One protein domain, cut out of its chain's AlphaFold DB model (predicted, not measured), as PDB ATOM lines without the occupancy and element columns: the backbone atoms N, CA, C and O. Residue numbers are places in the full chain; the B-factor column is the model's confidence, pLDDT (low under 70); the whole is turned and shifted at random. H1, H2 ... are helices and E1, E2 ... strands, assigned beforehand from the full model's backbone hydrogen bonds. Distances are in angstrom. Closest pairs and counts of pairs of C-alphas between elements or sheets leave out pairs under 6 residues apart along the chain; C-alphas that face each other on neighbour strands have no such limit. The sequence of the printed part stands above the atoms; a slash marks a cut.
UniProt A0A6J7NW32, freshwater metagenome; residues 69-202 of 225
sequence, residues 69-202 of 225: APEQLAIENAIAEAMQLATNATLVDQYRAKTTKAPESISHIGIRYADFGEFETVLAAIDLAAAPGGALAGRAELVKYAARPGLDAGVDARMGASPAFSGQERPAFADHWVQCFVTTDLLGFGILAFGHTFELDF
ATOM      1  N   ALA A  69     134.827  86.295 146.852       93.81
ATOM      2  CA  ALA A  69     134.342  85.001 147.327       93.81
ATOM      3  C   ALA A  69     133.148  85.172 148.293       93.81
ATOM      4  O   ALA A  69     133.056  86.210 148.961       93.81
ATOM      5  N   PRO A  70     132.261  84.166 148.436       94.62
ATOM      6  CA  PRO A  70     131.104  84.246 149.334       94.62
ATOM      7  C   PRO A  70     131.456  84.625 150.781       94.62
ATOM      8  O   PRO A  70     130.722  85.373 151.426       94.62
ATOM      9  N   GLU A  71     132.593  84.151 151.293       95.75
ATOM     10  CA  GLU A  71     133.071  84.445 152.644       95.75
ATOM     11  C   GLU A  71     133.498  85.907 152.793       95.75
ATOM     12  O   GLU A  71     133.169  86.548 153.793       95.75
ATOM     13  N   GLN A  72     134.191  86.453 151.789       96.19
ATOM     14  CA  GLN A  72     134.532  87.871 151.774       96.19
ATOM     15  C   GLN A  72     133.262  88.712 151.652       96.19
ATOM     16  O   GLN A  72     133.078  89.628 152.445       96.19
ATOM     17  N   LEU A  73     132.346  88.362 150.745       96.94
ATOM     18  CA  LEU A  73     131.072  89.060 150.575       96.94
ATOM     19  C   LEU A  73     130.281  89.149 151.891       96.94
ATOM     20  O   LEU A  73     129.714  90.196 152.202       96.94
ATOM     21  N   ALA A  74     130.268  88.081 152.692       97.75
ATOM     22  CA  ALA A  74     129.629  88.095 154.006       97.75
ATOM     23  C   ALA A  74     130.274  89.114 154.966       97.75
ATOM     24  O   ALA A  74     129.558  89.817 155.680       97.75
ATOM     25  N   ILE A  75     131.607  89.230 154.962       97.50
ATOM     26  CA  ILE A  75     132.341  90.222 155.761       97.50
ATOM     27  C   ILE A  75     132.079  91.644 155.249       97.50
ATOM     28  O   ILE A  75     131.793  92.523 156.059       97.50
ATOM     29  N   GLU A  76     132.126  91.871 153.934       97.12
ATOM     30  CA  GLU A  76     131.840  93.179 153.321       97.12
ATOM     31  C   GLU A  76     130.432  93.660 153.701       97.12
ATOM     32  O   GLU A  76     130.260  94.792 154.151       97.12
ATOM     33  N   ASN A  77     129.433  92.774 153.615       96.00
ATOM     34  CA  ASN A  77     128.056  93.077 154.006       96.00
ATOM     35  C   ASN A  77     127.934  93.392 155.503       96.00
ATOM     36  O   ASN A  77     127.262  94.353 155.872       96.00
ATOM     37  N   ALA A  78     128.611  92.628 156.367       96.50
ATOM     38  CA  ALA A  78     128.605  92.878 157.808       96.50
ATOM     39  C   ALA A  78     129.262  94.221 158.168       96.50
ATOM     40  O   ALA A  78     128.757  94.946 159.025       96.50
ATOM     41  N   ILE A  79     130.363  94.585 157.498       94.25
ATOM     42  CA  ILE A  79     130.990  95.908 157.633       94.25
ATOM     43  C   ILE A  79     130.019  96.990 157.160       94.25
ATOM     44  O   ILE A  79     129.827  97.986 157.860       94.25
ATOM     45  N   ALA A  80     129.390  96.786 156.000       92.19
ATOM     46  CA  ALA A  80     128.477  97.750 155.411       92.19
ATOM     47  C   ALA A  80     127.271  98.046 156.311       92.19
ATOM     48  O   ALA A  80     126.911  99.210 156.499       92.19
ATOM     49  N   GLU A  81     126.692  97.001 156.902       92.06
ATOM     50  CA  GLU A  81     125.594  97.096 157.858       92.06
ATOM     51  C   GLU A  81     126.041  97.774 159.160       92.06
ATOM     52  O   GLU A  81     125.444  98.770 159.575       92.06
ATOM     53  N   ALA A  82     127.125  97.295 159.779       91.38
ATOM     54  CA  ALA A  82     127.602  97.813 161.060       91.38
ATOM     55  C   ALA A  82     128.015  99.291 160.986       91.38
ATOM     56  O   ALA A  82     127.805 100.045 161.938       91.38
ATOM     57  N   MET A  83     128.599  99.708 159.858       89.69
ATOM     58  CA  MET A  83     129.026 101.088 159.610       89.69
ATOM     59  C   MET A  83     127.944 101.941 158.938       89.69
ATOM     60  O   MET A  83     128.167 103.132 158.719       89.69
ATOM     61  N   GLN A  84     126.785 101.354 158.619       88.56
ATOM     62  CA  GLN A  84     125.653 102.022 157.974       88.56
ATOM     63  C   GLN A  84     126.056 102.768 156.691       88.56
ATOM     64  O   GLN A  84     125.696 103.927 156.469       88.56
ATOM     65  N   LEU A  85     126.827 102.102 155.824       84.06
ATOM     66  CA  LEU A  85     127.405 102.721 154.624       84.06
ATOM     67  C   LEU A  85     126.348 103.251 153.644       84.06
ATOM     68  O   LEU A  85     126.622 104.189 152.901       84.06
ATOM     69  N   ALA A  86     125.142 102.676 153.665       77.31
ATOM     70  CA  ALA A  86     124.022 103.086 152.819       77.31
ATOM     71  C   ALA A  86     123.325 104.376 153.290       77.31
ATOM     72  O   ALA A  86     122.603 104.994 152.511       77.31
ATOM     73  N   THR A  87     123.507 104.789 154.548       74.38
ATOM     74  CA  THR A  87     122.811 105.953 155.125       74.38
ATOM     75  C   THR A  87     123.741 107.131 155.402       74.38
ATOM     76  O   THR A  87     123.340 108.042 156.121       74.38
ATOM     77  N   ASN A  88     124.956 107.128 154.834       61.19
ATOM     78  CA  ASN A  88     125.953 108.196 154.979       61.19
ATOM     79  C   ASN A  88     126.187 108.569 156.454       61.19
ATOM     80  O   ASN A  88     125.894 109.673 156.916       61.19
ATOM     81  N   ALA A  89     126.667 107.599 157.237       68.12
ATOM     82  CA  ALA A  89     127.081 107.860 158.609       68.12
ATOM     83  C   ALA A  89     128.281 108.824 158.629       68.12
ATOM     84  O   ALA A  89     129.241 108.659 157.876       68.12
ATOM     85  N   THR A  90     128.274 109.789 159.553       78.19
ATOM     86  CA  THR A  90     129.233 110.905 159.591       78.19
ATOM     87  C   THR A  90     130.708 110.475 159.530       78.19
ATOM     88  O   THR A  90     131.530 111.190 158.967       78.19
ATOM     89  N   LEU A  91     131.071 109.316 160.095       84.06
ATOM     90  CA  LEU A  91     132.453 108.810 160.073       84.06
ATOM     91  C   LEU A  91     132.893 108.312 158.689       84.06
ATOM     92  O   LEU A  91     134.040 108.519 158.298       84.06
ATOM     93  N   VAL A  92     131.985 107.681 157.947       83.94
ATOM     94  CA  VAL A  92     132.236 107.160 156.597       83.94
ATOM     95  C   VAL A  92     132.419 108.325 155.636       83.94
ATOM     96  O   VAL A  92     133.376 108.348 154.867       83.94
ATOM     97  N   ASP A  93     131.567 109.342 155.754       83.12
ATOM     98  CA  ASP A  93     131.677 110.568 154.965       83.12
ATOM     99  C   ASP A  93     132.960 111.331 155.284       83.12
ATOM    100  O   ASP A  93     133.620 111.831 154.379       83.12
ATOM    101  N   GLN A  94     133.370 111.389 156.556       86.88
ATOM    102  CA  GLN A  94     134.657 111.979 156.934       86.88
ATOM    103  C   GLN A  94     135.838 111.210 156.333       86.88
ATOM    104  O   GLN A  94     136.806 111.830 155.884       86.88
ATOM    105  N   TYR A  95     135.769 109.877 156.311       87.19
ATOM    106  CA  TYR A  95     136.800 109.050 155.695       87.19
ATOM    107  C   TYR A  95     136.860 109.263 154.175       87.19
ATOM    108  O   TYR A  95     137.932 109.571 153.661       87.19
ATOM    109  N   ARG A  96     135.720 109.221 153.471       85.50
ATOM    110  CA  ARG A  96     135.621 109.517 152.028       85.50
ATOM    111  C   ARG A  96     136.058 110.949 151.700       85.50
ATOM    112  O   ARG A  96     136.846 111.184 150.797       85.50
ATOM    113  N   ALA A  97     135.667 111.934 152.501       86.19
ATOM    114  CA  ALA A  97     136.135 113.307 152.316       86.19
ATOM    115  C   ALA A  97     137.661 113.424 152.484       86.19
ATOM    116  O   ALA A  97     138.300 114.246 151.821       86.19
ATOM    117  N   LYS A  98     138.273 112.605 153.354       87.31
ATOM    118  CA  LYS A  98     139.734 112.518 153.461       87.31
ATOM    119  C   LYS A  98     140.349 111.917 152.196       87.31
ATOM    120  O   LYS A  98     141.369 112.455 151.766       87.31
ATOM    121  N   THR A  99     139.759 110.868 151.611       85.94
ATOM    122  CA  THR A  99     140.272 110.256 150.372       85.94
ATOM    123  C   THR A  99     140.302 111.277 149.235       85.94
ATOM    124  O   THR A  99     141.339 111.439 148.611       85.94
ATOM    125  N   THR A 100     139.259 112.090 149.058       84.44
ATOM    126  CA  THR A 100     139.255 113.165 148.045       84.44
ATOM    127  C   THR A 100     140.203 114.319 148.401       84.44
ATOM    128  O   THR A 100     140.847 114.922 147.539       84.44
ATOM    129  N   LYS A 101     140.318 114.683 149.686       88.38
ATOM    130  CA  LYS A 101     141.135 115.833 150.111       88.38
ATOM    131  C   LYS A 101     142.639 115.556 150.050       88.38
ATOM    132  O   LYS A 101     143.388 116.490 149.754       88.38
ATOM    133  N   ALA A 102     143.064 114.346 150.394       89.94
ATOM    134  CA  ALA A 102     144.462 113.929 150.471       89.94
ATOM    135  C   ALA A 102     144.618 112.468 149.994       89.94
ATOM    136  O   ALA A 102     144.984 111.603 150.803       89.94
ATOM    137  N   PRO A 103     144.313 112.184 148.713       91.69
ATOM    138  CA  PRO A 103     144.339 110.835 148.150       91.69
ATOM    139  C   PRO A 103     145.725 110.181 148.228       91.69
ATOM    140  O   PRO A 103     145.828 108.974 148.405       91.69
ATOM    141  N   GLU A 104     146.804 110.965 148.247       89.50
ATOM    142  CA  GLU A 104     148.165 110.445 148.420       89.50
ATOM    143  C   GLU A 104     148.416 109.823 149.812       89.50
ATOM    144  O   GLU A 104     149.405 109.129 150.033       89.50
ATOM    145  N   SER A 105     147.544 110.103 150.790       88.62
ATOM    146  CA  SER A 105     147.698 109.697 152.198       88.62
ATOM    147  C   SER A 105     146.866 108.474 152.594       88.62
ATOM    148  O   SER A 105     146.779 108.136 153.782       88.62
ATOM    149  N   ILE A 106     146.211 107.842 151.621       89.38
ATOM    150  CA  ILE A 106     145.390 106.641 151.800       89.38
ATOM    151  C   ILE A 106     145.982 105.480 151.005       89.38
ATOM    152  O   ILE A 106     146.837 105.691 150.154       89.38
ATOM    153  N   SER A 107     145.546 104.252 151.279       92.19
ATOM    154  CA  SER A 107     145.979 103.093 150.496       92.19
ATOM    155  C   SER A 107     145.540 103.238 149.038       92.19
ATOM    156  O   SER A 107     144.354 103.425 148.770       92.19
ATOM    157  N   HIS A 108     146.485 103.114 148.112       95.25
ATOM    158  CA  HIS A 108     146.234 103.186 146.676       95.25
ATOM    159  C   HIS A 108     147.191 102.277 145.901       95.25
ATOM    160  O   HIS A 108     148.181 101.780 146.443       95.25
ATOM    161  N   ILE A 109     146.872 102.060 144.627       95.31
ATOM    162  CA  ILE A 109     147.727 101.374 143.655       95.31
ATOM    163  C   ILE A 109     148.201 102.409 142.638       95.31
ATOM    164  O   ILE A 109     147.367 103.068 142.025       95.31
ATOM    165  N   GLY A 110     149.515 102.544 142.454       95.75
ATOM    166  CA  GLY A 110     150.101 103.451 141.465       95.75
ATOM    167  C   GLY A 110     150.302 102.786 140.102       95.75
ATOM    168  O   GLY A 110     150.867 101.693 140.026       95.75
ATOM    169  N   ILE A 111     149.884 103.459 139.031       96.12
ATOM    170  CA  ILE A 111     150.166 103.112 137.633       96.12
ATOM    171  C   ILE A 111     150.896 104.294 137.003       96.12
ATOM    172  O   ILE A 111     150.358 105.398 136.924       96.12
ATOM    173  N   ARG A 112     152.125 104.062 136.533       95.50
ATOM    174  CA  ARG A 112     152.936 105.094 135.883       95.50
ATOM    175  C   ARG A 112     152.906 104.940 134.372       95.50
ATOM    176  O   ARG A 112     153.289 103.897 133.848       95.50
ATOM    177  N   TYR A 113     152.573 106.027 133.694       95.69
ATOM    178  CA  TYR A 113     152.544 106.134 132.245       95.69
ATOM    179  C   TYR A 113     153.905 106.596 131.723       95.69
ATOM    180  O   TYR A 113     154.592 107.417 132.339       95.69
ATOM    181  N   ALA A 114     154.315 106.028 130.590       93.75
ATOM    182  CA  ALA A 114     155.573 106.376 129.934       93.75
ATOM    183  C   ALA A 114     155.425 107.570 128.981       93.75
ATOM    184  O   ALA A 114     156.390 108.309 128.793       93.75
ATOM    185  N   ASP A 115     154.234 107.768 128.412       94.69
ATOM    186  CA  ASP A 115     153.925 108.857 127.491       94.69
ATOM    187  C   ASP A 115     152.885 109.814 128.086       94.69
ATOM    188  O   ASP A 115     151.875 109.400 128.658       94.69
ATOM    189  N   PHE A 116     153.134 111.119 127.947       96.69
ATOM    190  CA  PHE A 116     152.242 112.131 128.507       96.69
ATOM    191  C   PHE A 116     150.954 112.283 127.690       96.69
ATOM    192  O   PHE A 116     149.913 112.560 128.266       96.69
ATOM    193  N   GLY A 117     150.996 112.096 126.367       96.81
ATOM    194  CA  GLY A 117     149.804 112.193 125.519       96.81
ATOM    195  C   GLY A 117     148.827 111.035 125.741       96.81
ATOM    196  O   GLY A 117     147.611 111.238 125.789       96.81
ATOM    197  N   GLU A 118     149.352 109.827 125.934       95.38
ATOM    198  CA  GLU A 118     148.575 108.664 126.369       95.38
ATOM    199  C   GLU A 118     147.944 108.916 127.740       95.38
ATOM    200  O   GLU A 118     146.736 108.742 127.905       95.38
ATOM    201  N   PHE A 119     148.732 109.423 128.692       97.56
ATOM    202  CA  PHE A 119     148.228 109.810 130.006       97.56
ATOM    203  C   PHE A 119     147.089 110.840 129.909       97.56
ATOM    204  O   PHE A 119     146.026 110.636 130.488       97.56
ATOM    205  N   GLU A 120     147.252 111.904 129.114       97.94
ATOM    206  CA  GLU A 120     146.206 112.908 128.856       97.94
ATOM    207  C   GLU A 120     144.922 112.275 128.287       97.94
ATOM    208  O   GLU A 120     143.814 112.637 128.691       97.94
ATOM    209  N   THR A 121     145.068 111.306 127.382       97.38
ATOM    210  CA  THR A 121     143.944 110.583 126.768       97.38
ATOM    211  C   THR A 121     143.185 109.749 127.798       97.38
ATOM    212  O   THR A 121     141.953 109.791 127.831       97.38
ATOM    213  N   VAL A 122     143.905 109.046 128.677       97.81
ATOM    214  CA  VAL A 122     143.321 108.279 129.785       97.81
ATOM    215  C   VAL A 122     142.532 109.186 130.726       97.81
ATOM    216  O   VAL A 122     141.371 108.902 131.024       97.81
ATOM    217  N   LEU A 123     143.109 110.318 131.145       98.38
ATOM    218  CA  LEU A 123     142.421 111.260 132.033       98.38
ATOM    219  C   LEU A 123     141.121 111.789 131.411       98.38
ATOM    220  O   LEU A 123     140.093 111.833 132.085       98.38
ATOM    221  N   ALA A 124     141.145 112.148 130.125       97.69
ATOM    222  CA  ALA A 124     139.961 112.630 129.417       97.69
ATOM    223  C   ALA A 124     138.868 111.553 129.291       97.69
ATOM    224  O   ALA A 124     137.680 111.853 129.431       97.69
ATOM    225  N   ALA A 125     139.253 110.297 129.048       98.12
ATOM    226  CA  ALA A 125     138.315 109.183 128.962       98.12
ATOM    227  C   ALA A 125     137.639 108.900 130.316       98.12
ATOM    228  O   ALA A 125     136.429 108.666 130.364       98.12
ATOM    229  N   ILE A 126     138.395 108.987 131.416       98.38
ATOM    230  CA  ILE A 126     137.864 108.833 132.777       98.38
ATOM    231  C   ILE A 126     136.910 109.975 133.123       98.38
ATOM    232  O   ILE A 126     135.809 109.700 133.597       98.38
ATOM    233  N   ASP A 127     137.278 111.233 132.852       97.38
ATOM    234  CA  ASP A 127     136.393 112.386 133.080       97.38
ATOM    235  C   ASP A 127     135.052 112.213 132.357       97.38
ATOM    236  O   ASP A 127     133.988 112.416 132.944       97.38
ATOM    237  N   LEU A 128     135.091 111.794 131.087       97.94
ATOM    238  CA  LEU A 128     133.886 111.551 130.299       97.94
ATOM    239  C   LEU A 128     133.034 110.420 130.889       97.94
ATOM    240  O   LEU A 128     131.812 110.545 130.966       97.94
ATOM    241  N   ALA A 129     133.662 109.318 131.303       98.31
ATOM    242  CA  ALA A 129     132.957 108.179 131.879       98.31
ATOM    243  C   ALA A 129     132.352 108.499 133.257       98.31
ATOM    244  O   ALA A 129     131.263 108.014 133.562       98.31
ATOM    245  N   ALA A 130     133.030 109.311 134.069       97.88
ATOM    246  CA  ALA A 130     132.611 109.691 135.418       97.88
ATOM    247  C   ALA A 130     131.607 110.861 135.452       97.88
ATOM    248  O   ALA A 130     130.916 111.053 136.457       97.88
ATOM    249  N   ALA A 131     131.501 111.642 134.371       97.56
ATOM    250  CA  ALA A 131     130.562 112.755 134.270       97.56
ATOM    251  C   ALA A 131     129.094 112.310 134.461       97.56
ATOM    252  O   ALA A 131     128.754 111.157 134.191       97.56
ATOM    253  N   PRO A 132     128.177 113.207 134.882       97.56
ATOM    254  CA  PRO A 132     126.757 112.877 135.009       97.56
ATOM    255  C   PRO A 132     126.173 112.259 133.727       97.56
ATOM    256  O   PRO A 132     126.221 112.865 132.659       97.56
ATOM    257  N   GLY A 133     125.601 111.056 133.845       96.94
ATOM    258  CA  GLY A 133     125.071 110.280 132.714       96.94
ATOM    259  C   GLY A 133     126.109 109.440 131.958       96.94
ATOM    260  O   GLY A 133     125.731 108.689 131.061       96.94
ATOM    261  N   GLY A 134     127.389 109.541 132.319       97.88
ATOM    262  CA  GLY A 134     128.460 108.674 131.839       97.88
ATOM    263  C   GLY A 134     128.378 107.256 132.413       97.88
ATOM    264  O   GLY A 134     127.649 106.983 133.370       97.88
ATOM    265  N   ALA A 135     129.140 106.338 131.817       97.81
ATOM    266  CA  ALA A 135     129.096 104.911 132.144       97.81
ATOM    267  C   ALA A 135     129.509 104.586 133.593       97.81
ATOM    268  O   ALA A 135     129.082 103.569 134.132       97.81
ATOM    269  N   LEU A 136     130.318 105.445 134.219       98.31
ATOM    270  CA  LEU A 136     130.818 105.309 135.590       98.31
ATOM    271  C   LEU A 136     130.317 106.442 136.505       98.31
ATOM    272  O   LEU A 136     130.902 106.694 137.561       98.31
ATOM    273  N   ALA A 137     129.242 107.137 136.117       97.88
ATOM    274  CA  ALA A 137     128.687 108.248 136.883       97.88
ATOM    275  C   ALA A 137     128.366 107.831 138.330       97.88
ATOM    276  O   ALA A 137     127.596 106.901 138.569       97.88
ATOM    277  N   GLY A 138     128.963 108.527 139.302       95.44
ATOM    278  CA  GLY A 138     128.803 108.234 140.733       95.44
ATOM    279  C   GLY A 138     129.542 106.986 141.235       95.44
ATOM    280  O   GLY A 138     129.450 106.684 142.421       95.44
ATOM    281  N   ARG A 139     130.270 106.278 140.362       96.94
ATOM    282  CA  ARG A 139     131.081 105.088 140.687       96.94
ATOM    283  C   ARG A 139     132.587 105.341 140.563       96.94
ATOM    284  O   ARG A 139     133.393 104.538 141.032       96.94
ATOM    285  N   ALA A 140     132.976 106.445 139.926       96.94
ATOM    286  CA  ALA A 140     134.353 106.906 139.824       96.94
ATOM    287  C   ALA A 140     134.439 108.431 140.002       96.94
ATOM    288  O   ALA A 140     133.555 109.165 139.562       96.94
ATOM    289  N   GLU A 141     135.520 108.903 140.621       95.25
ATOM    290  CA  GLU A 141     135.863 110.323 140.757       95.25
ATOM    291  C   GLU A 141     137.345 110.521 140.427       95.25
ATOM    292  O   GLU A 141     138.192 109.815 140.978       95.25
ATOM    293  N   LEU A 142     137.658 111.487 139.555       96.25
ATOM    294  CA  LEU A 142     139.025 111.846 139.177       96.25
ATOM    295  C   LEU A 142     139.457 113.152 139.857       96.25
ATOM    296  O   LEU A 142     138.847 114.203 139.673       96.25
ATOM    297  N   VAL A 143     140.565 113.098 140.592       95.81
ATOM    298  CA  VAL A 143     141.244 114.267 141.165       95.81
ATOM    299  C   VAL A 143     142.602 114.423 140.497       95.81
ATOM    300  O   VAL A 143     143.390 113.485 140.479       95.81
ATOM    301  N   LYS A 144     142.909 115.612 139.973       96.81
ATOM    302  CA  LYS A 144     144.150 115.877 139.232       96.81
ATOM    303  C   LYS A 144     145.065 116.816 139.997       96.81
ATOM    304  O   LYS A 144     144.628 117.898 140.398       96.81
ATOM    305  N   TYR A 145     146.326 116.431 140.167       96.56
ATOM    306  CA  TYR A 145     147.402 117.306 140.623       96.56
ATOM    307  C   TYR A 145     148.394 117.545 139.481       96.56
ATOM    308  O   TYR A 145     148.964 116.607 138.925       96.56
ATOM    309  N   ALA A 146     148.604 118.814 139.142       96.62
ATOM    310  CA  ALA A 146     149.527 119.239 138.097       96.62
ATOM    311  C   ALA A 146     150.984 119.195 138.579       96.62
ATOM    312  O   ALA A 146     151.257 119.303 139.780       96.62
ATOM    313  N   ALA A 147     151.932 119.123 137.642       96.00
ATOM    314  CA  ALA A 147     153.335 119.353 137.969       96.00
ATOM    315  C   ALA A 147     153.526 120.729 138.620       96.00
ATOM    316  O   ALA A 147     152.817 121.694 138.320       96.00
ATOM    317  N   ARG A 148     154.473 120.809 139.557       93.56
ATOM    318  CA  ARG A 148     154.765 122.052 140.279       93.56
ATOM    319  C   ARG A 148     155.236 123.132 139.300       93.56
ATOM    320  O   ARG A 148     156.224 122.892 138.605       93.56
ATOM    321  N   PRO A 149     154.595 124.312 139.292       93.56
ATOM    322  CA  PRO A 149     154.971 125.368 138.369       93.56
ATOM    323  C   PRO A 149     156.302 126.015 138.764       93.56
ATOM    324  O   PRO A 149     156.640 126.094 139.950       93.56
ATOM    325  N   GLY A 150     157.024 126.550 137.782       92.69
ATOM    326  CA  GLY A 150     158.194 127.403 137.991       92.69
ATOM    327  C   GLY A 150     159.488 126.664 138.332       92.69
ATOM    328  O   GLY A 150     160.479 127.312 138.674       92.69
ATOM    329  N   LEU A 151     159.497 125.331 138.255       90.38
ATOM    330  CA  LEU A 151     160.707 124.520 138.430       90.38
ATOM    331  C   LEU A 151     161.451 124.295 137.110       90.38
ATOM    332  O   LEU A 151     162.679 124.262 137.101       90.38
ATOM    333  N   ASP A 152     160.715 124.152 136.008       93.12
ATOM    334  CA  ASP A 152     161.258 123.945 134.667       93.12
ATOM    335  C   ASP A 152     160.314 124.554 133.621       93.12
ATOM    336  O   ASP A 152     159.135 124.212 133.553       93.12
ATOM    337  N   ALA A 153     160.840 125.455 132.787       95.25
ATOM    338  CA  ALA A 153     160.043 126.187 131.804       95.25
ATOM    339  C   ALA A 153     159.470 125.291 130.687       95.25
ATOM    340  O   ALA A 153     158.429 125.614 130.117       95.25
ATOM    341  N   GLY A 154     160.141 124.184 130.358       95.75
ATOM    342  CA  GLY A 154     159.658 123.201 129.390       95.75
ATOM    343  C   GLY A 154     158.491 122.391 129.948       95.75
ATOM    344  O   GLY A 154     157.486 122.216 129.256       95.75
ATOM    345  N   VAL A 155     158.584 121.968 131.212       95.69
ATOM    346  CA  VAL A 155     157.468 121.323 131.924       95.69
ATOM    347  C   VAL A 155     156.288 122.286 132.055       95.69
ATOM    348  O   VAL A 155     155.168 121.915 131.706       95.69
ATOM    349  N   ASP A 156     156.529 123.534 132.458       96.06
ATOM    350  CA  ASP A 156     155.489 124.564 132.568       96.06
ATOM    351  C   ASP A 156     154.777 124.794 131.227       96.06
ATOM    352  O   ASP A 156     153.547 124.846 131.169       96.06
ATOM    353  N   ALA A 157     155.534 124.887 130.128       96.62
ATOM    354  CA  ALA A 157     154.970 125.038 128.790       96.62
ATOM    355  C   ALA A 157     154.136 123.817 128.376       96.62
ATOM    356  O   ALA A 157     153.067 123.980 127.786       96.62
ATOM    357  N   ARG A 158     154.588 122.596 128.698       96.56
ATOM    358  CA  ARG A 158     153.846 121.370 128.381       96.56
ATOM    359  C   ARG A 158     152.559 121.259 129.194       96.56
ATOM    360  O   ARG A 158     151.529 120.935 128.611       96.56
ATOM    361  N   MET A 159     152.596 121.587 130.486       96.75
ATOM    362  CA  MET A 159     151.403 121.639 131.336       96.75
ATOM    363  C   MET A 159     150.425 122.721 130.873       96.75
ATOM    364  O   MET A 159     149.234 122.454 130.769       96.75
ATOM    365  N   GLY A 160     150.916 123.916 130.530       96.31
ATOM    366  CA  GLY A 160     150.078 125.014 130.040       96.31
ATOM    367  C   GLY A 160     149.438 124.754 128.670       96.31
ATOM    368  O   GLY A 160     148.426 125.369 128.344       96.31
ATOM    369  N   ALA A 161     150.009 123.849 127.874       96.69
ATOM    370  CA  ALA A 161     149.447 123.408 126.598       96.69
ATOM    371  C   ALA A 161     148.536 122.173 126.723       96.69
ATOM    372  O   ALA A 161     147.928 121.771 125.728       96.69
ATOM    373  N   SER A 162     148.469 121.546 127.901       97.12
ATOM    374  CA  SER A 162     147.706 120.317 128.102       97.12
ATOM    375  C   SER A 162     146.201 120.591 128.091       97.12
ATOM    376  O   SER A 162     145.735 121.432 128.858       97.12
ATOM    377  N   PRO A 163     145.394 119.859 127.301       95.31
ATOM    378  CA  PRO A 163     143.940 119.953 127.384       95.31
ATOM    379  C   PRO A 163     143.369 119.269 128.637       95.31
ATOM    380  O   PRO A 163     142.204 119.483 128.963       95.31
ATOM    381  N   ALA A 164     144.155 118.433 129.327       95.50
ATOM    382  CA  ALA A 164     143.702 117.683 130.496       95.50
ATOM    383  C   ALA A 164     143.769 118.491 131.804       95.50
ATOM    384  O   ALA A 164     143.146 118.079 132.787       95.50
ATOM    385  N   PHE A 165     144.492 119.619 131.814       96.25
ATOM    386  CA  PHE A 165     144.714 120.474 132.981       96.25
ATOM    387  C   PHE A 165     144.276 121.911 132.687       96.25
ATOM    388  O   PHE A 165     144.635 122.489 131.666       96.25
ATOM    389  N   SER A 166     143.512 122.515 133.595       91.31
ATOM    390  CA  SER A 166     143.018 123.888 133.461       91.31
ATOM    391  C   SER A 166     143.967 124.937 134.050       91.31
ATOM    392  O   SER A 166     143.690 126.134 133.959       91.31
ATOM    393  N   GLY A 167     145.037 124.510 134.727       88.31
ATOM    394  CA  GLY A 167     145.971 125.372 135.455       88.31
ATOM    395  C   GLY A 167     145.478 125.797 136.843       88.31
ATOM    396  O   GLY A 167     146.081 126.671 137.463       88.31
ATOM    397  N   GLN A 168     144.381 125.209 137.333       88.50
ATOM    398  CA  GLN A 168     143.828 125.466 138.676       88.50
ATOM    399  C   GLN A 168     144.014 124.277 139.627       88.50
ATOM    400  O   GLN A 168     143.620 124.330 140.795       88.50
ATOM    401  N   GLU A 169     144.608 123.200 139.130       93.69
ATOM    402  CA  GLU A 169     144.882 121.991 139.877       93.69
ATOM    403  C   GLU A 169     145.875 122.250 141.008       93.69
ATOM    404  O   GLU A 169     146.722 123.147 140.972       93.69
ATOM    405  N   ARG A 170     145.792 121.414 142.042       92.12
ATOM    406  CA  ARG A 170     146.788 121.445 143.112       92.12
ATOM    407  C   ARG A 170     148.139 120.981 142.560       92.12
ATOM    408  O   ARG A 170     148.162 120.102 141.703       92.12
ATOM    409  N   PRO A 171     149.261 121.505 143.070       93.75
ATOM    410  CA  PRO A 171     150.568 120.989 142.700       93.75
ATOM    411  C   PRO A 171     150.789 119.587 143.281       93.75
ATOM    412  O   PRO A 171     150.413 119.313 144.427       93.75
ATOM    413  N   ALA A 172     151.453 118.735 142.505       93.44
ATOM    414  CA  ALA A 172     151.850 117.390 142.890       93.44
ATOM    415  C   ALA A 172     152.854 117.369 144.052       93.44
ATOM    416  O   ALA A 172     153.521 118.359 144.398       93.44
ATOM    417  N   PHE A 173     152.968 116.197 144.674       89.25
ATOM    418  CA  PHE A 173     153.751 116.002 145.882       89.25
ATOM    419  C   PHE A 173     155.263 115.987 145.651       89.25
ATOM    420  O   PHE A 173     155.986 116.279 146.605       89.25
ATOM    421  N   ALA A 174     155.753 115.748 144.436       90.38
ATOM    422  CA  ALA A 174     157.174 115.873 144.103       90.38
ATOM    423  C   ALA A 174     157.415 116.727 142.852       90.38
ATOM    424  O   ALA A 174     156.486 117.085 142.125       90.38
ATOM    425  N   ASP A 175     158.679 117.082 142.638       91.69
ATOM    426  CA  ASP A 175     159.119 117.867 141.482       91.69
ATOM    427  C   ASP A 175     158.906 117.094 140.173       91.69
ATOM    428  O   ASP A 175     159.055 115.878 140.149       91.69
ATOM    429  N   HIS A 176     158.560 117.798 139.090       93.81
ATOM    430  CA  HIS A 176     158.390 117.232 137.736       93.81
ATOM    431  C   HIS A 176     157.371 116.081 137.610       93.81
ATOM    432  O   HIS A 176     157.320 115.402 136.587       93.81
ATOM    433  N   TRP A 177     156.539 115.870 138.627       94.88
ATOM    434  CA  TRP A 177     155.571 114.782 138.689       94.88
ATOM    435  C   TRP A 177     154.157 115.330 138.484       94.88
ATOM    436  O   TRP A 177     153.806 116.365 139.036       94.88
ATOM    437  N   VAL A 178     153.339 114.634 137.708       97.31
ATOM    438  CA  VAL A 178     151.888 114.800 137.626       97.31
ATOM    439  C   VAL A 178     151.233 113.604 138.313       97.31
ATOM    440  O   VAL A 178     151.535 112.468 137.960       97.31
ATOM    441  N   GLN A 179     150.352 113.859 139.281       96.00
ATOM    442  CA  GLN A 179     149.696 112.816 140.075       96.00
ATOM    443  C   GLN A 179     148.186 112.973 139.962       96.00
ATOM    444  O   GLN A 179     147.632 114.005 140.335       96.00
ATOM    445  N   CYS A 180     147.503 111.970 139.438       97.81
ATOM    446  CA  CYS A 180     146.049 111.960 139.353       97.81
ATOM    447  C   CYS A 180     145.498 110.765 140.122       97.81
ATOM    448  O   CYS A 180     146.154 109.742 140.226       97.81
ATOM    449  N   PHE A 181     144.300 110.880 140.676       97.81
ATOM    450  CA  PHE A 181     143.732 109.866 141.552       97.81
ATOM    451  C   PHE A 181     142.323 109.530 141.110       97.81
ATOM    452  O   PHE A 181     141.475 110.419 141.041       97.81
ATOM    453  N   VAL A 182     142.071 108.252 140.852       97.69
ATOM    454  CA  VAL A 182     140.739 107.726 140.567       97.69
ATOM    455  C   VAL A 182     140.239 107.006 141.802       97.69
ATOM    456  O   VAL A 182     140.765 105.955 142.158       97.69
ATOM    457  N   THR A 183     139.231 107.567 142.461       96.56
ATOM    458  CA  THR A 183     138.534 106.889 143.561       96.56
ATOM    459  C   THR A 183     137.325 106.152 143.010       96.56
ATOM    460  O   THR A 183     136.599 106.705 142.190       96.56
ATOM    461  N   THR A 184     137.107 104.910 143.440       96.62
ATOM    462  CA  THR A 184     136.017 104.054 142.956       96.62
ATOM    463  C   THR A 184     135.550 103.066 144.022       96.62
ATOM    464  O   THR A 184     136.301 102.717 144.928       96.62
ATOM    465  N   ASP A 185     134.317 102.587 143.905       95.69
ATOM    466  CA  ASP A 185     133.756 101.477 144.683       95.69
ATOM    467  C   ASP A 185     133.593 100.187 143.853       95.69
ATOM    468  O   ASP A 185     133.053  99.201 144.347       95.69
ATOM    469  N   LEU A 186     134.044 100.182 142.592       97.75
ATOM    470  CA  LEU A 186     133.816  99.084 141.646       97.75
ATOM    471  C   LEU A 186     134.727  97.882 141.888       97.75
ATOM    472  O   LEU A 186     134.327  96.739 141.666       97.75
ATOM    473  N   LEU A 187     135.973  98.148 142.280       97.94
ATOM    474  CA  LEU A 187     136.978  97.119 142.486       97.94
ATOM    475  C   LEU A 187     138.119  97.583 143.393       97.94
ATOM    476  O   LEU A 187     138.385  98.776 143.529       97.94
ATOM    477  N   GLY A 188     138.852  96.620 143.940       97.19
ATOM    478  CA  GLY A 188     140.173  96.847 144.519       97.19
ATOM    479  C   GLY A 188     140.666  95.660 145.332       97.19
ATOM    480  O   GLY A 188     140.355  94.527 144.989       97.19
ATOM    481  N   PHE A 189     141.475  95.887 146.363       95.38
ATOM    482  CA  PHE A 189     142.187  94.821 147.075       95.38
ATOM    483  C   PHE A 189     141.924  94.871 148.580       95.38
ATOM    484  O   PHE A 189     141.870  95.938 149.189       95.38
ATOM    485  N   GLY A 190     141.841  93.706 149.219       94.25
ATOM    486  CA  GLY A 190     141.474  93.640 150.632       94.25
ATOM    487  C   GLY A 190     139.985  93.937 150.825       94.25
ATOM    488  O   GLY A 190     139.171  93.286 150.182       94.25
ATOM    489  N   ILE A 191     139.649  94.872 151.723       94.44
ATOM    490  CA  ILE A 191     138.261  95.230 152.064       94.44
ATOM    491  C   ILE A 191     137.737  96.306 151.113       94.44
ATOM    492  O   ILE A 191     138.250  97.427 151.121       94.44
ATOM    493  N   LEU A 192     136.687  95.975 150.361       94.81
ATOM    494  CA  LEU A 192     136.112  96.823 149.314       94.81
ATOM    495  C   LEU A 192     135.098  97.843 149.841       94.81
ATOM    496  O   LEU A 192     134.858  98.855 149.187       94.81
ATOM    497  N   ALA A 193     134.504  97.607 151.015       92.00
ATOM    498  CA  ALA A 193     133.378  98.385 151.539       92.00
ATOM    499  C   ALA A 193     133.593  99.916 151.569       92.00
ATOM    500  O   ALA A 193     132.634 100.686 151.510       92.00
ATOM    501  N   PHE A 194     134.841 100.384 151.651       90.62
ATOM    502  CA  PHE A 194     135.167 101.814 151.716       90.62
ATOM    503  C   PHE A 194     135.588 102.428 150.375       90.62
ATOM    504  O   PHE A 194     135.852 103.630 150.324       90.62
ATOM    505  N   GLY A 195     135.613 101.630 149.307       92.50
ATOM    506  CA  GLY A 195     136.182 101.999 148.020       92.50
ATOM    507  C   GLY A 195     137.711 101.963 148.015       92.50
ATOM    508  O   GLY A 195     138.371 101.734 149.031       92.50
ATOM    509  N   HIS A 196     138.274 102.202 146.838       95.62
ATOM    510  CA  HIS A 196     139.704 102.176 146.571       95.62
ATOM    511  C   HIS A 196     140.131 103.330 145.679       95.62
ATOM    512  O   HIS A 196     139.316 103.975 145.018       95.62
ATOM    513  N   THR A 197     141.440 103.571 145.663       96.69
ATOM    514  CA  THR A 197     142.050 104.629 144.870       96.69
ATOM    515  C   THR A 197     143.162 104.064 143.999       96.69
ATOM    516  O   THR A 197     144.019 103.312 144.466       96.69
ATOM    517  N   PHE A 198     143.152 104.458 142.730       97.75
ATOM    518  CA  PHE A 198     144.263 104.285 141.803       97.75
ATOM    519  C   PHE A 198     144.973 105.627 141.652       97.75
ATOM    520  O   PHE A 198     144.322 106.628 141.365       97.75
ATOM    521  N   GLU A 199     146.283 105.654 141.862       97.88
ATOM    522  CA  GLU A 199     147.133 106.789 141.509       97.88
ATOM    523  C   GLU A 199     147.653 106.579 140.086       97.88
ATOM    524  O   GLU A 199     148.115 105.496 139.730       97.88
ATOM    525  N   LEU A 200     147.529 107.607 139.259       98.25
ATOM    526  CA  LEU A 200     147.957 107.638 137.873       98.25
ATOM    527  C   LEU A 200     149.053 108.687 137.756       98.25
ATOM    528  O   LEU A 200     148.817 109.881 137.961       98.25
ATOM    529  N   ASP A 201     150.239 108.216 137.413       97.62
ATOM    530  CA  ASP A 201     151.454 109.004 137.452       97.62
ATOM    531  C   ASP A 201     152.000 109.250 136.057       97.62
ATOM    532  O   ASP A 201     152.190 108.322 135.270       97.62
ATOM    533  N   PHE A 202     152.386 110.493 135.801       97.81
ATOM    534  CA  PHE A 202     153.340 110.802 134.750       97.81
ATOM    535  C   PHE A 202     154.495 111.610 135.333       97.81
ATOM    536  O   PHE A 202     154.291 112.544 136.107       97.81
TER     537      PHE A 202
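Overview. This is residues 69 to 202 of the 225 residues of a protein of freshwater metagenome (UniProt A0A6J7NW32). A twisted sheet of four strands has H3 running along one face, while H1 and H4 lie at opposite ends of the long axis, H1 well away from the sheet. H2 comes between H1 and the sheet along the chain and grazes the sheet with residues 96 to 101. The printed part has 134 residues, with four named helices and four named strands in the order H1, H2, E1, H3, E2, H4, E3, E4; the class is mixed, helices and strands. The sheet is mixed too, in the order E1, E4, E3, E2. The whole is only just compact, close to loose, with a radius of gyration of the C-alphas of 16.8 A, and only just elongated, spanning 53 by 27 by 25 A.

Along the chain. H1, residues 70 to 82, begins at C-alpha 70 (131.104, 84.246, 149.334) and is 18.3 A long. H2, residues 90 to 101, measures 16.0 A, as does E1, residues 108 to 113. H3, residues 116 to 130, is the longest helix by residues, 21.0 A from C-alpha 116 (152.242, 112.131, 128.507). E2, residues 140 to 146, measures 19.6 A, and H4, residues 153 to 160, 10.2 A. E3, residues 177 to 184, measures 22.7 A. E4, residues 196 to 202, measures 20.0 A and ends at C-alpha 202 (153.340, 110.802, 134.750).

Arrangement. E1 and E2 are edge strands. E1 and E4 are parallel, with N 111 and O 199 2.8 A apart, within hydrogen-bond range. E3 and E4 form a hairpin, antiparallel, with N 200 and O 180 at 2.7 A. E3 and E2 are antiparallel, with N 143 and O 181 at 2.9 A. H3 is on the sheet at a height of 8.9 A, over E4, E3 and E2, along the strands at 17 degrees to E4 on the local plane, making two layers, a helix on one face of a sheet. The closest C-alphas of H3 and E2 are those of Ala 130 and Ala 140, 5.5 A. E1, H3 and E2 form a split strand-helix-strand unit, two strands running the same way with E4 and E3 between them, its crossover right-handed. H4 only just grazes the sheet, with residues 155 to 160 and 5 pairs of C-alphas within 10 A. H1 is not on the sheet and is apart from H2. In each of the four helices every O i to N i+4 pair is within hydrogen-bond range.

Size, cuts and confidence. The C-alphas of Glu 71 and Ala 153 are the two farthest apart, 53.9 A. The printed part has no cut. The links H4 to E3 and E3 to E4 are long; in the first, residues 170 to 171 pair in parallel with residues 145 to 146 of E2. The mean pLDDT of the printed part is 93.5, and residues 88 to 89 are under 70.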